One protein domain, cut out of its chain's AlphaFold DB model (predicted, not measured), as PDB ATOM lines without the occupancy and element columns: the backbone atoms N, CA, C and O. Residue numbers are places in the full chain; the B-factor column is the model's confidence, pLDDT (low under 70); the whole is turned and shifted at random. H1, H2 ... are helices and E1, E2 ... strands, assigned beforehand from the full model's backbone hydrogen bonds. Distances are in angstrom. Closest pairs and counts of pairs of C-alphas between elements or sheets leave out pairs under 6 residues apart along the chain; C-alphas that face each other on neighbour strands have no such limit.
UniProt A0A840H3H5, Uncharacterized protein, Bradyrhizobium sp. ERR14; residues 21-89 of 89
ATOM      1  N   PHE A  21     196.977 122.448 217.085       56.25
ATOM      2  CA  PHE A  21     195.613 121.987 217.278       56.25
ATOM      3  C   PHE A  21     195.180 122.307 218.709       56.25
ATOM      4  O   PHE A  21     195.932 122.100 219.659       56.25
ATOM      5  N   ALA A  22     193.941 122.770 218.869       58.81
ATOM      6  CA  ALA A  22     193.256 122.818 220.156       58.81
ATOM      7  C   ALA A  22     192.873 121.391 220.596       58.81
ATOM      8  O   ALA A  22     191.698 121.057 220.705       58.81
ATOM      9  N   SER A  23     193.862 120.505 220.751       60.75
ATOM     10  CA  SER A  23     193.646 119.130 221.220       60.75
ATOM     11  C   SER A  23     193.320 119.073 222.710       60.75
ATOM     12  O   SER A  23     192.790 118.075 223.187       60.75
ATOM     13  N   GLU A  24     193.659 120.129 223.445       75.50
ATOM     14  CA  GLU A  24     193.364 120.262 224.863       75.50
ATOM     15  C   GLU A  24     192.023 120.968 225.034       75.50
ATOM     16  O   GLU A  24     191.808 122.068 224.514       75.50
ATOM     17  N   LEU A  25     191.118 120.327 225.771       85.44
ATOM     18  CA  LEU A  25     189.918 120.993 226.258       85.44
ATOM     19  C   LEU A  25     190.336 122.191 227.124       85.44
ATOM     20  O   LEU A  25     191.356 122.112 227.814       85.44
ATOM     21  N   PRO A  26     189.573 123.295 227.114       88.38
ATOM     22  CA  PRO A  26     189.793 124.365 228.071       88.38
ATOM     23  C   PRO A  26     189.728 123.812 229.497       88.38
ATOM     24  O   PRO A  26     188.772 123.124 229.845       88.38
ATOM     25  N   THR A  27     190.769 124.088 230.279       91.38
ATOM     26  CA  THR A  27     190.851 123.791 231.721       91.38
ATOM     27  C   THR A  27     191.166 125.042 232.534       91.38
ATOM     28  O   THR A  27     191.280 124.980 233.753       91.38
ATOM     29  N   TYR A  28     191.321 126.184 231.865       93.50
ATOM     30  CA  TYR A  28     191.615 127.478 232.463       93.50
ATOM     31  C   TYR A  28     190.596 128.508 231.991       93.50
ATOM     32  O   TYR A  28     189.907 128.318 230.987       93.50
ATOM     33  N   GLU A  29     190.531 129.633 232.688       93.81
ATOM     34  CA  GLU A  29     189.704 130.771 232.323       93.81
ATOM     35  C   GLU A  29     190.447 132.086 232.517       93.81
ATOM     36  O   GLU A  29     191.222 132.259 233.452       93.81
ATOM     37  N   VAL A  30     190.158 133.053 231.650       95.50
ATOM     38  CA  VAL A  30     190.555 134.452 231.829       95.50
ATOM     39  C   VAL A  30     189.336 135.325 231.582       95.50
ATOM     40  O   VAL A  30     188.638 135.159 230.583       95.50
ATOM     41  N   LYS A  31     189.026 136.246 232.503       94.00
ATOM     42  CA  LYS A  31     187.808 137.086 232.425       94.00
ATOM     43  C   LYS A  31     186.521 136.266 232.193       94.00
ATOM     44  O   LYS A  31     185.641 136.696 231.450       94.00
ATOM     45  N   SER A  32     186.426 135.087 232.816       92.25
ATOM     46  CA  SER A  32     185.299 134.148 232.671       92.25
ATOM     47  C   SER A  32     185.089 133.595 231.252       92.25
ATOM     48  O   SER A  32     183.975 133.196 230.904       92.25
ATOM     49  N   LEU A  33     186.144 133.589 230.431       92.50
ATOM     50  CA  LEU A  33     186.182 132.936 229.126       92.50
ATOM     51  C   LEU A  33     187.114 131.718 229.189       92.50
ATOM     52  O   LEU A  33     188.246 131.867 229.657       92.50
ATOM     53  N   PRO A  34     186.676 130.546 228.700       91.75
ATOM     54  CA  PRO A  34     187.482 129.331 228.704       91.75
ATOM     55  C   PRO A  34     188.688 129.458 227.768       91.75
ATOM     56  O   PRO A  34     188.545 129.878 226.618       91.75
ATOM     57  N   ILE A  35     189.864 129.067 228.261       92.50
ATOM     58  CA  ILE A  35     191.127 129.033 227.518       92.50
ATOM     59  C   ILE A  35     191.898 127.724 227.764       92.50
ATOM     60  O   ILE A  35     191.755 127.073 228.801       92.50
ATOM     61  N   SER A  36     192.719 127.322 226.793       92.25
ATOM     62  CA  SER A  36     193.615 126.160 226.890       92.25
ATOM     63  C   SER A  36     194.944 126.506 227.571       92.25
ATOM     64  O   SER A  36     195.331 127.675 227.655       92.25
ATOM     65  N   ALA A  37     195.714 125.490 227.978       91.94
ATOM     66  CA  ALA A  37     197.053 125.698 228.537       91.94
ATOM     67  C   ALA A  37     197.998 126.396 227.540       91.94
ATOM     68  O   ALA A  37     198.788 127.260 227.917       91.94
ATOM     69  N   THR A  38     197.881 126.080 226.246       91.12
ATOM     70  CA  THR A  38     198.639 126.758 225.183       91.12
ATOM     71  C   THR A  38     198.315 128.250 225.095       91.12
ATOM     72  O   THR A  38     199.212 129.063 224.889       91.12
ATOM     73  N   GLN A  39     197.060 128.645 225.321       91.94
ATOM     74  CA  GLN A  39     196.670 130.054 225.356       91.94
ATOM     75  C   GLN A  39     197.192 130.767 226.609       91.94
ATOM     76  O   GLN A  39     197.599 131.922 226.506       91.94
ATOM     77  N   VAL A  40     197.274 130.083 227.756       93.81
ATOM     78  CA  VAL A  40     197.931 130.617 228.966       93.81
ATOM     79  C   VAL A  40     199.412 130.905 228.707       93.81
ATOM     80  O   VAL A  40     199.916 131.944 229.120       93.81
ATOM     81  N   GLN A  41     200.111 130.034 227.973       91.88
ATOM     82  CA  GLN A  41     201.522 130.252 227.623       91.88
ATOM     83  C   GLN A  41     201.729 131.489 226.735       91.88
ATOM     84  O   GLN A  41     202.747 132.167 226.860       91.88
ATOM     85  N   VAL A  42     200.767 131.802 225.858       92.00
ATOM     86  CA  VAL A  42     200.824 132.976 224.970       92.00
ATOM     87  C   VAL A  42     200.415 134.260 225.695       92.00
ATOM     88  O   VAL A  42     201.038 135.301 225.499       92.00
ATOM     89  N   LEU A  43     199.361 134.202 226.514       91.69
ATOM     90  CA  LEU A  43     198.779 135.372 227.178       91.69
ATOM     91  C   LEU A  43     199.481 135.722 228.504       91.69
ATOM     92  O   LEU A  43     199.374 136.850 228.983       91.69
ATOM     93  N   GLY A  44     200.207 134.763 229.083       93.88
ATOM     94  CA  GLY A  44     200.740 134.823 230.440       93.88
ATOM     95  C   GLY A  44     199.697 134.438 231.499       93.88
ATOM     96  O   GLY A  44     198.505 134.337 231.227       93.88
ATOM     97  N   GLY A  45     200.150 134.232 232.741       93.75
ATOM     98  CA  GLY A  45     199.296 133.771 233.849       93.75
ATOM     99  C   GLY A  45     198.505 134.863 234.583       93.75
ATOM    100  O   GLY A  45     197.805 134.569 235.548       93.75
ATOM    101  N   ALA A  46     198.623 136.134 234.191       95.25
ATOM    102  CA  ALA A  46     197.972 137.228 234.907       95.25
ATOM    103  C   ALA A  46     196.443 137.182 234.731       95.25
ATOM    104  O   ALA A  46     195.935 137.338 233.623       95.25
ATOM    105  N   GLY A  47     195.708 137.006 235.834       91.62
ATOM    106  CA  GLY A  47     194.243 136.916 235.815       91.62
ATOM    107  C   GLY A  47     193.699 135.626 235.193       91.62
ATOM    108  O   GLY A  47     192.524 135.589 234.828       91.62
ATOM    109  N   VAL A  48     194.555 134.611 235.046       95.31
ATOM    110  CA  VAL A  48     194.165 133.254 234.668       95.31
ATOM    111  C   VAL A  48     193.801 132.480 235.929       95.31
ATOM    112  O   VAL A  48     194.555 132.484 236.901       95.31
ATOM    113  N   GLU A  49     192.667 131.793 235.895       93.50
ATOM    114  CA  GLU A  49     192.221 130.870 236.936       93.50
ATOM    115  C   GLU A  49     192.067 129.468 236.343       93.50
ATOM    116  O   GLU A  49     191.724 129.312 235.171       93.50
ATOM    117  N   GLU A  50     192.339 128.435 237.133       91.88
ATOM    118  CA  GLU A  50     192.057 127.054 236.737       91.88
ATOM    119  C   GLU A  50     190.570 126.747 236.961       91.88
ATOM    120  O   GLU A  50     189.974 127.170 237.958       91.88
ATOM    121  N   GLN A  51     189.949 126.023 236.032       89.38
ATOM    122  CA  GLN A  51     188.558 125.609 236.169       89.38
ATOM    123  C   GLN A  51     188.402 124.606 237.313       89.38
ATOM    124  O   GLN A  51     189.220 123.708 237.503       89.38
ATOM    125  N   SER A  52     187.307 124.727 238.066       87.50
ATOM    126  CA  SER A  52     187.019 123.787 239.151       87.50
ATOM    127  C   SER A  52     186.829 122.366 238.612       87.50
ATOM    128  O   SER A  52     185.964 122.130 237.767       87.50
ATOM    129  N   ALA A  53     187.555 121.402 239.186       86.00
ATOM    130  CA  ALA A  53     187.377 119.976 238.908       86.00
ATOM    131  C   ALA A  53     185.981 119.449 239.308       86.00
ATOM    132  O   ALA A  53     185.541 118.415 238.809       86.00
ATOM    133  N   ALA A  54     185.275 120.161 240.193       88.88
ATOM    134  CA  ALA A  54     183.905 119.865 240.607       88.88
ATOM    135  C   ALA A  54     183.039 121.138 240.506       88.88
ATOM    136  O   ALA A  54     182.852 121.850 241.500       88.88
ATOM    137  N   PRO A  55     182.530 121.478 239.306       87.38
ATOM    138  CA  PRO A  55     181.716 122.668 239.111       87.38
ATOM    139  C   PRO A  55     180.409 122.576 239.898       87.38
ATOM    140  O   PRO A  55     179.676 121.595 239.807       87.38
ATOM    141  N   THR A  56     180.076 123.631 240.638       86.62
ATOM    142  CA  THR A  56     178.838 123.691 241.433       86.62
ATOM    143  C   THR A  56     177.592 123.881 240.563       86.62
ATOM    144  O   THR A  56     176.474 123.637 241.011       86.62
ATOM    145  N   MET A  57     177.772 124.337 239.320       86.19
ATOM    146  CA  MET A  57     176.714 124.566 238.341       86.19
ATOM    147  C   MET A  57     177.180 124.076 236.970       86.19
ATOM    148  O   MET A  57     178.209 124.530 236.469       86.19
ATOM    149  N   ILE A  58     176.413 123.165 236.368       88.56
ATOM    150  CA  ILE A  58     176.663 122.613 235.033       88.56
ATOM    151  C   ILE A  58     175.386 122.752 234.207       88.56
ATOM    152  O   ILE A  58     174.307 122.361 234.654       88.56
ATOM    153  N   VAL A  59     175.505 123.281 232.991       84.25
ATOM    154  CA  VAL A  59     174.405 123.378 232.023       84.25
ATOM    155  C   VAL A  59     174.834 122.677 230.741       84.25
ATOM    156  O   VAL A  59     175.854 123.026 230.159       84.25
ATOM    157  N   ALA A  60     174.072 121.669 230.310       85.88
ATOM    158  CA  ALA A  60     174.379 120.868 229.117       85.88
ATOM    159  C   ALA A  60     175.812 120.283 229.100       85.88
ATOM    160  O   ALA A  60     176.444 120.196 228.052       85.88
ATOM    161  N   GLY A  61     176.338 119.900 230.268       83.94
ATOM    162  CA  GLY A  61     177.701 119.371 230.404       83.94
ATOM    163  C   GLY A  61     178.808 120.432 230.450       83.94
ATOM    164  O   GLY A  61     179.969 120.063 230.571       83.94
ATOM    165  N   MET A  62     178.474 121.727 230.405       84.19
ATOM    166  CA  MET A  62     179.441 122.823 230.520       84.19
ATOM    167  C   MET A  62     179.401 123.459 231.919       84.19
ATOM    168  O   MET A  62     178.312 123.830 232.378       84.19
ATOM    169  N   PRO A  63     180.552 123.607 232.599       88.44
ATOM    170  CA  PRO A  63     180.663 124.391 233.827       88.44
ATOM    171  C   PRO A  63     180.182 125.830 233.614       88.44
ATOM    172  O   PRO A  63     180.476 126.440 232.586       88.44
ATOM    173  N   ALA A  64     179.458 126.387 234.585       90.69
ATOM    174  CA  ALA A  64     179.156 127.815 234.587       90.69
ATOM    175  C   ALA A  64     180.418 128.622 234.925       90.69
ATOM    176  O   ALA A  64     181.135 128.281 235.866       90.69
ATOM    177  N   SER A  65     180.656 129.718 234.206       90.44
ATOM    178  CA  SER A  65     181.818 130.575 234.455       90.44
ATOM    179  C   SER A  65     181.672 131.382 235.760       90.44
ATOM    180  O   SER A  65     180.542 131.612 236.215       90.44
ATOM    181  N   PRO A  66     182.764 131.890 236.365       89.94
ATOM    182  CA  PRO A  66     182.716 132.690 237.590       89.94
ATOM    183  C   PRO A  66     181.742 133.872 237.510       89.94
ATOM    184  O   PRO A  66     180.973 134.108 238.445       89.94
ATOM    185  N   ALA A  67     181.693 134.574 236.373       92.75
ATOM    186  CA  ALA A  67     180.731 135.652 236.148       92.75
ATOM    187  C   ALA A  67     179.273 135.157 236.198       92.75
ATOM    188  O   ALA A  67     178.422 135.791 236.825       92.75
ATOM    189  N   GLN A  68     178.973 134.005 235.589       91.94
ATOM    190  CA  GLN A  68     177.634 133.409 235.637       91.94
ATOM    191  C   GLN A  68     177.266 132.969 237.055       91.94
ATOM    192  O   GLN A  68     176.163 133.257 237.523       91.94
ATOM    193  N   VAL A  69     178.197 132.333 237.772       91.19
ATOM    194  CA  VAL A  69     178.005 131.930 239.172       91.19
ATOM    195  C   VAL A  69     177.721 133.149 240.048       91.19
ATOM    196  O   VAL A  69     176.796 133.108 240.862       91.19
ATOM    197  N   SER A  70     178.437 134.259 239.852       91.81
ATOM    198  CA  SER A  70     178.213 135.502 240.599       91.81
ATOM    199  C   SER A  70     176.806 136.069 240.400       91.81
ATOM    200  O   SER A  70     176.215 136.593 241.343       91.81
ATOM    201  N   VAL A  71     176.256 135.972 239.187       93.00
ATOM    202  CA  VAL A  71     174.906 136.468 238.872       93.00
ATOM    203  C   VAL A  71     173.822 135.519 239.389       93.00
ATOM    204  O   VAL A  71     172.798 135.965 239.905       93.00
ATOM    205  N   LEU A  72     174.030 134.205 239.272       90.44
ATOM    206  CA  LEU A  72     173.003 133.207 239.581       90.44
ATOM    207  C   LEU A  72     172.934 132.849 241.074       90.44
ATOM    208  O   LEU A  72     171.839 132.612 241.593       90.44
ATOM    209  N   SER A  73     174.062 132.870 241.791       90.44
ATOM    210  CA  SER A  73     174.132 132.472 243.207       90.44
ATOM    211  C   SER A  73     173.160 133.227 244.128       90.44
ATOM    212  O   SER A  73     172.498 132.577 244.941       90.44
ATOM    213  N   PRO A  74     173.001 134.566 244.033       92.38
ATOM    214  CA  PRO A  74     172.048 135.289 244.875       92.38
ATOM    215  C   PRO A  74     170.601 134.825 244.679       92.38
ATOM    216  O   PRO A  74     169.858 134.688 245.651       92.38
ATOM    217  N   ARG A  75     170.200 134.543 243.433       88.00
ATOM    218  CA  ARG A  75     168.840 134.088 243.119       88.00
ATOM    219  C   ARG A  75     168.574 132.691 243.668       88.00
ATOM    220  O   ARG A  75     167.510 132.463 244.237       88.00
ATOM    221  N   VAL A  76     169.540 131.780 243.545       87.38
ATOM    222  CA  VAL A  76     169.433 130.418 244.095       87.38
ATOM    223  C   VAL A  76     169.235 130.457 245.614       87.38
ATOM    224  O   VAL A  76     168.348 129.782 246.131       87.38
ATOM    225  N   LYS A  77     169.981 131.311 246.328       88.50
ATOM    226  CA  LYS A  77     169.832 131.485 247.784       88.50
ATOM    227  C   LYS A  77     168.444 131.994 248.180       88.50
ATOM    228  O   LYS A  77     167.853 131.486 249.128       88.50
ATOM    229  N   GLN A  78     167.911 132.972 247.447       90.88
ATOM    230  CA  GLN A  78     166.571 133.503 247.713       90.88
ATOM    231  C   GLN A  78     165.480 132.452 247.486       90.88
ATOM    232  O   GLN A  78     164.589 132.312 248.320       90.88
ATOM    233  N   LEU A  79     165.568 131.680 246.398       87.81
ATOM    234  CA  LEU A  79     164.619 130.600 246.118       87.81
ATOM    235  C   LEU A  79     164.657 129.510 247.198       87.81
ATOM    236  O   LEU A  79     163.602 129.075 247.656       87.81
ATOM    237  N   ALA A  80     165.851 129.123 247.654       86.25
ATOM    238  CA  ALA A  80     166.004 128.166 248.749       86.25
ATOM    239  C   ALA A  80     165.364 128.675 250.055       86.25
ATOM    240  O   ALA A  80     164.643 127.937 250.726       86.25
ATOM    241  N   SER A  81     165.562 129.957 250.384       86.69
ATOM    242  CA  SER A  81     164.946 130.580 251.561       86.69
ATOM    243  C   SER A  81     163.419 130.652 251.464       86.69
ATOM    244  O   SER A  81     162.740 130.463 252.471       86.69
ATOM    245  N   ALA A  82     162.868 130.931 250.279       84.19
ATOM    246  CA  ALA A  82     161.424 131.016 250.074       84.19
ATOM    247  C   ALA A  82     160.734 129.647 250.204       84.19
ATOM    248  O   ALA A  82     159.669 129.556 250.810       84.19
ATOM    249  N   GLY A  83     161.359 128.577 249.696       76.44
ATOM    250  CA  GLY A  83     160.853 127.208 249.842       76.44
ATOM    251  C   GLY A  83     160.788 126.754 251.303       76.44
ATOM    252  O   GLY A  83     159.764 126.235 251.739       76.44
ATOM    253  N   SER A  84     161.824 127.050 252.098       73.19
ATOM    254  CA  SER A  84     161.844 126.730 253.536       73.19
ATOM    255  C   SER A  84     160.728 127.420 254.328       73.19
ATOM    256  O   SER A  84     160.255 126.860 255.312       73.19
ATOM    257  N   GLY A  85     160.315 128.627 253.929       68.75
ATOM    258  CA  GLY A  85     159.208 129.337 254.575       68.75
ATOM    259  C   GLY A  85     157.826 128.795 254.201       68.75
ATOM    260  O   GLY A  85     156.885 128.967 254.969       68.75
ATOM    261  N   SER A  86     157.700 128.140 253.041       64.38
ATOM    262  CA  SER A  86     156.448 127.516 252.593       64.38
ATOM    263  C   SER A  86     156.204 126.154 253.242       64.38
ATOM    264  O   SER A  86     155.057 125.827 253.501       64.38
ATOM    265  N   GLU A  87     157.254 125.373 253.500       61.03
ATOM    266  CA  GLU A  87     157.162 124.057 254.164       61.03
ATOM    267  C   GLU A  87     156.873 124.174 255.673       61.03
ATOM    268  O   GLU A  87     156.393 123.235 256.298       61.03
ATOM    269  N   ALA A  88     157.170 125.329 256.278       58.03
ATOM    270  CA  ALA A  88     156.966 125.585 257.704       58.03
ATOM    271  C   ALA A  88     155.557 126.116 258.055       58.03
ATOM    272  O   ALA A  88     155.325 126.484 259.209       58.03
ATOM    273  N   ARG A  89     154.640 126.206 257.082       50.16
ATOM    274  CA  ARG A  89     153.298 126.790 257.226       50.16
ATOM    275  C   ARG A  89     152.212 125.780 256.885       50.16
ATOM    276  O   ARG A  89     151.177 125.820 257.583       50.16
TER     277      ARG A  89
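Overview. This is residues 21 to 89 of the 89 residues of an uncharacterized protein of Bradyrhizobium sp. ERR14 (UniProt A0A840H3H5). A small head, a three-stranded sheet with short helix H1 over one face, leads through a loop to long helix H2, whose residues 74 to 87 stick out as an arm and make the length. The 69 printed residues hold E1, E2, H1, E3, H2 in order; the sheet, E2 E1 E3, is antiparallel, the class mixed. The whole is only just extended, close to loose: radius of gyration of the C-alphas 16.7 A, spans 58 by 23 by 14 A.

Arrangement. Start at E1, residues 28 to 30, which forms a hairpin with E2, residues 33 to 35; N 35 and O 28, 2.8 A apart, are within hydrogen-bond range. H1, residues 37 to 43, is on the sheet at a height of 8.4 A, its closest C-alphas to E1 being Ala 37 and Tyr 28, 6.9 A. E3, residues 48 to 50, is antiparallel to E1, with N 29 and O 49 at 2.8 A. E2, H1 and E3 make a split strand-helix-strand unit, E1 between its strands, with a right-handed crossover. H2, residues 66 to 87, only grazes the sheet with residues 66 to 67. Every O i to N i+4 pair is within range in H1, 16 of 18 in H2.

Along the chain. Find C-alpha 28 at (191.615, 127.478, 232.463), where E1 begins. H2 runs 31.7 A to C-alpha 87 at (157.162, 124.057, 254.164), with a kink of 32 degrees near residue 73.

Size, cuts and confidence. The printed part has no cut; E3 to H2 is a long link. Residues 21 to 23 and 85 to 89 have pLDDT under 70.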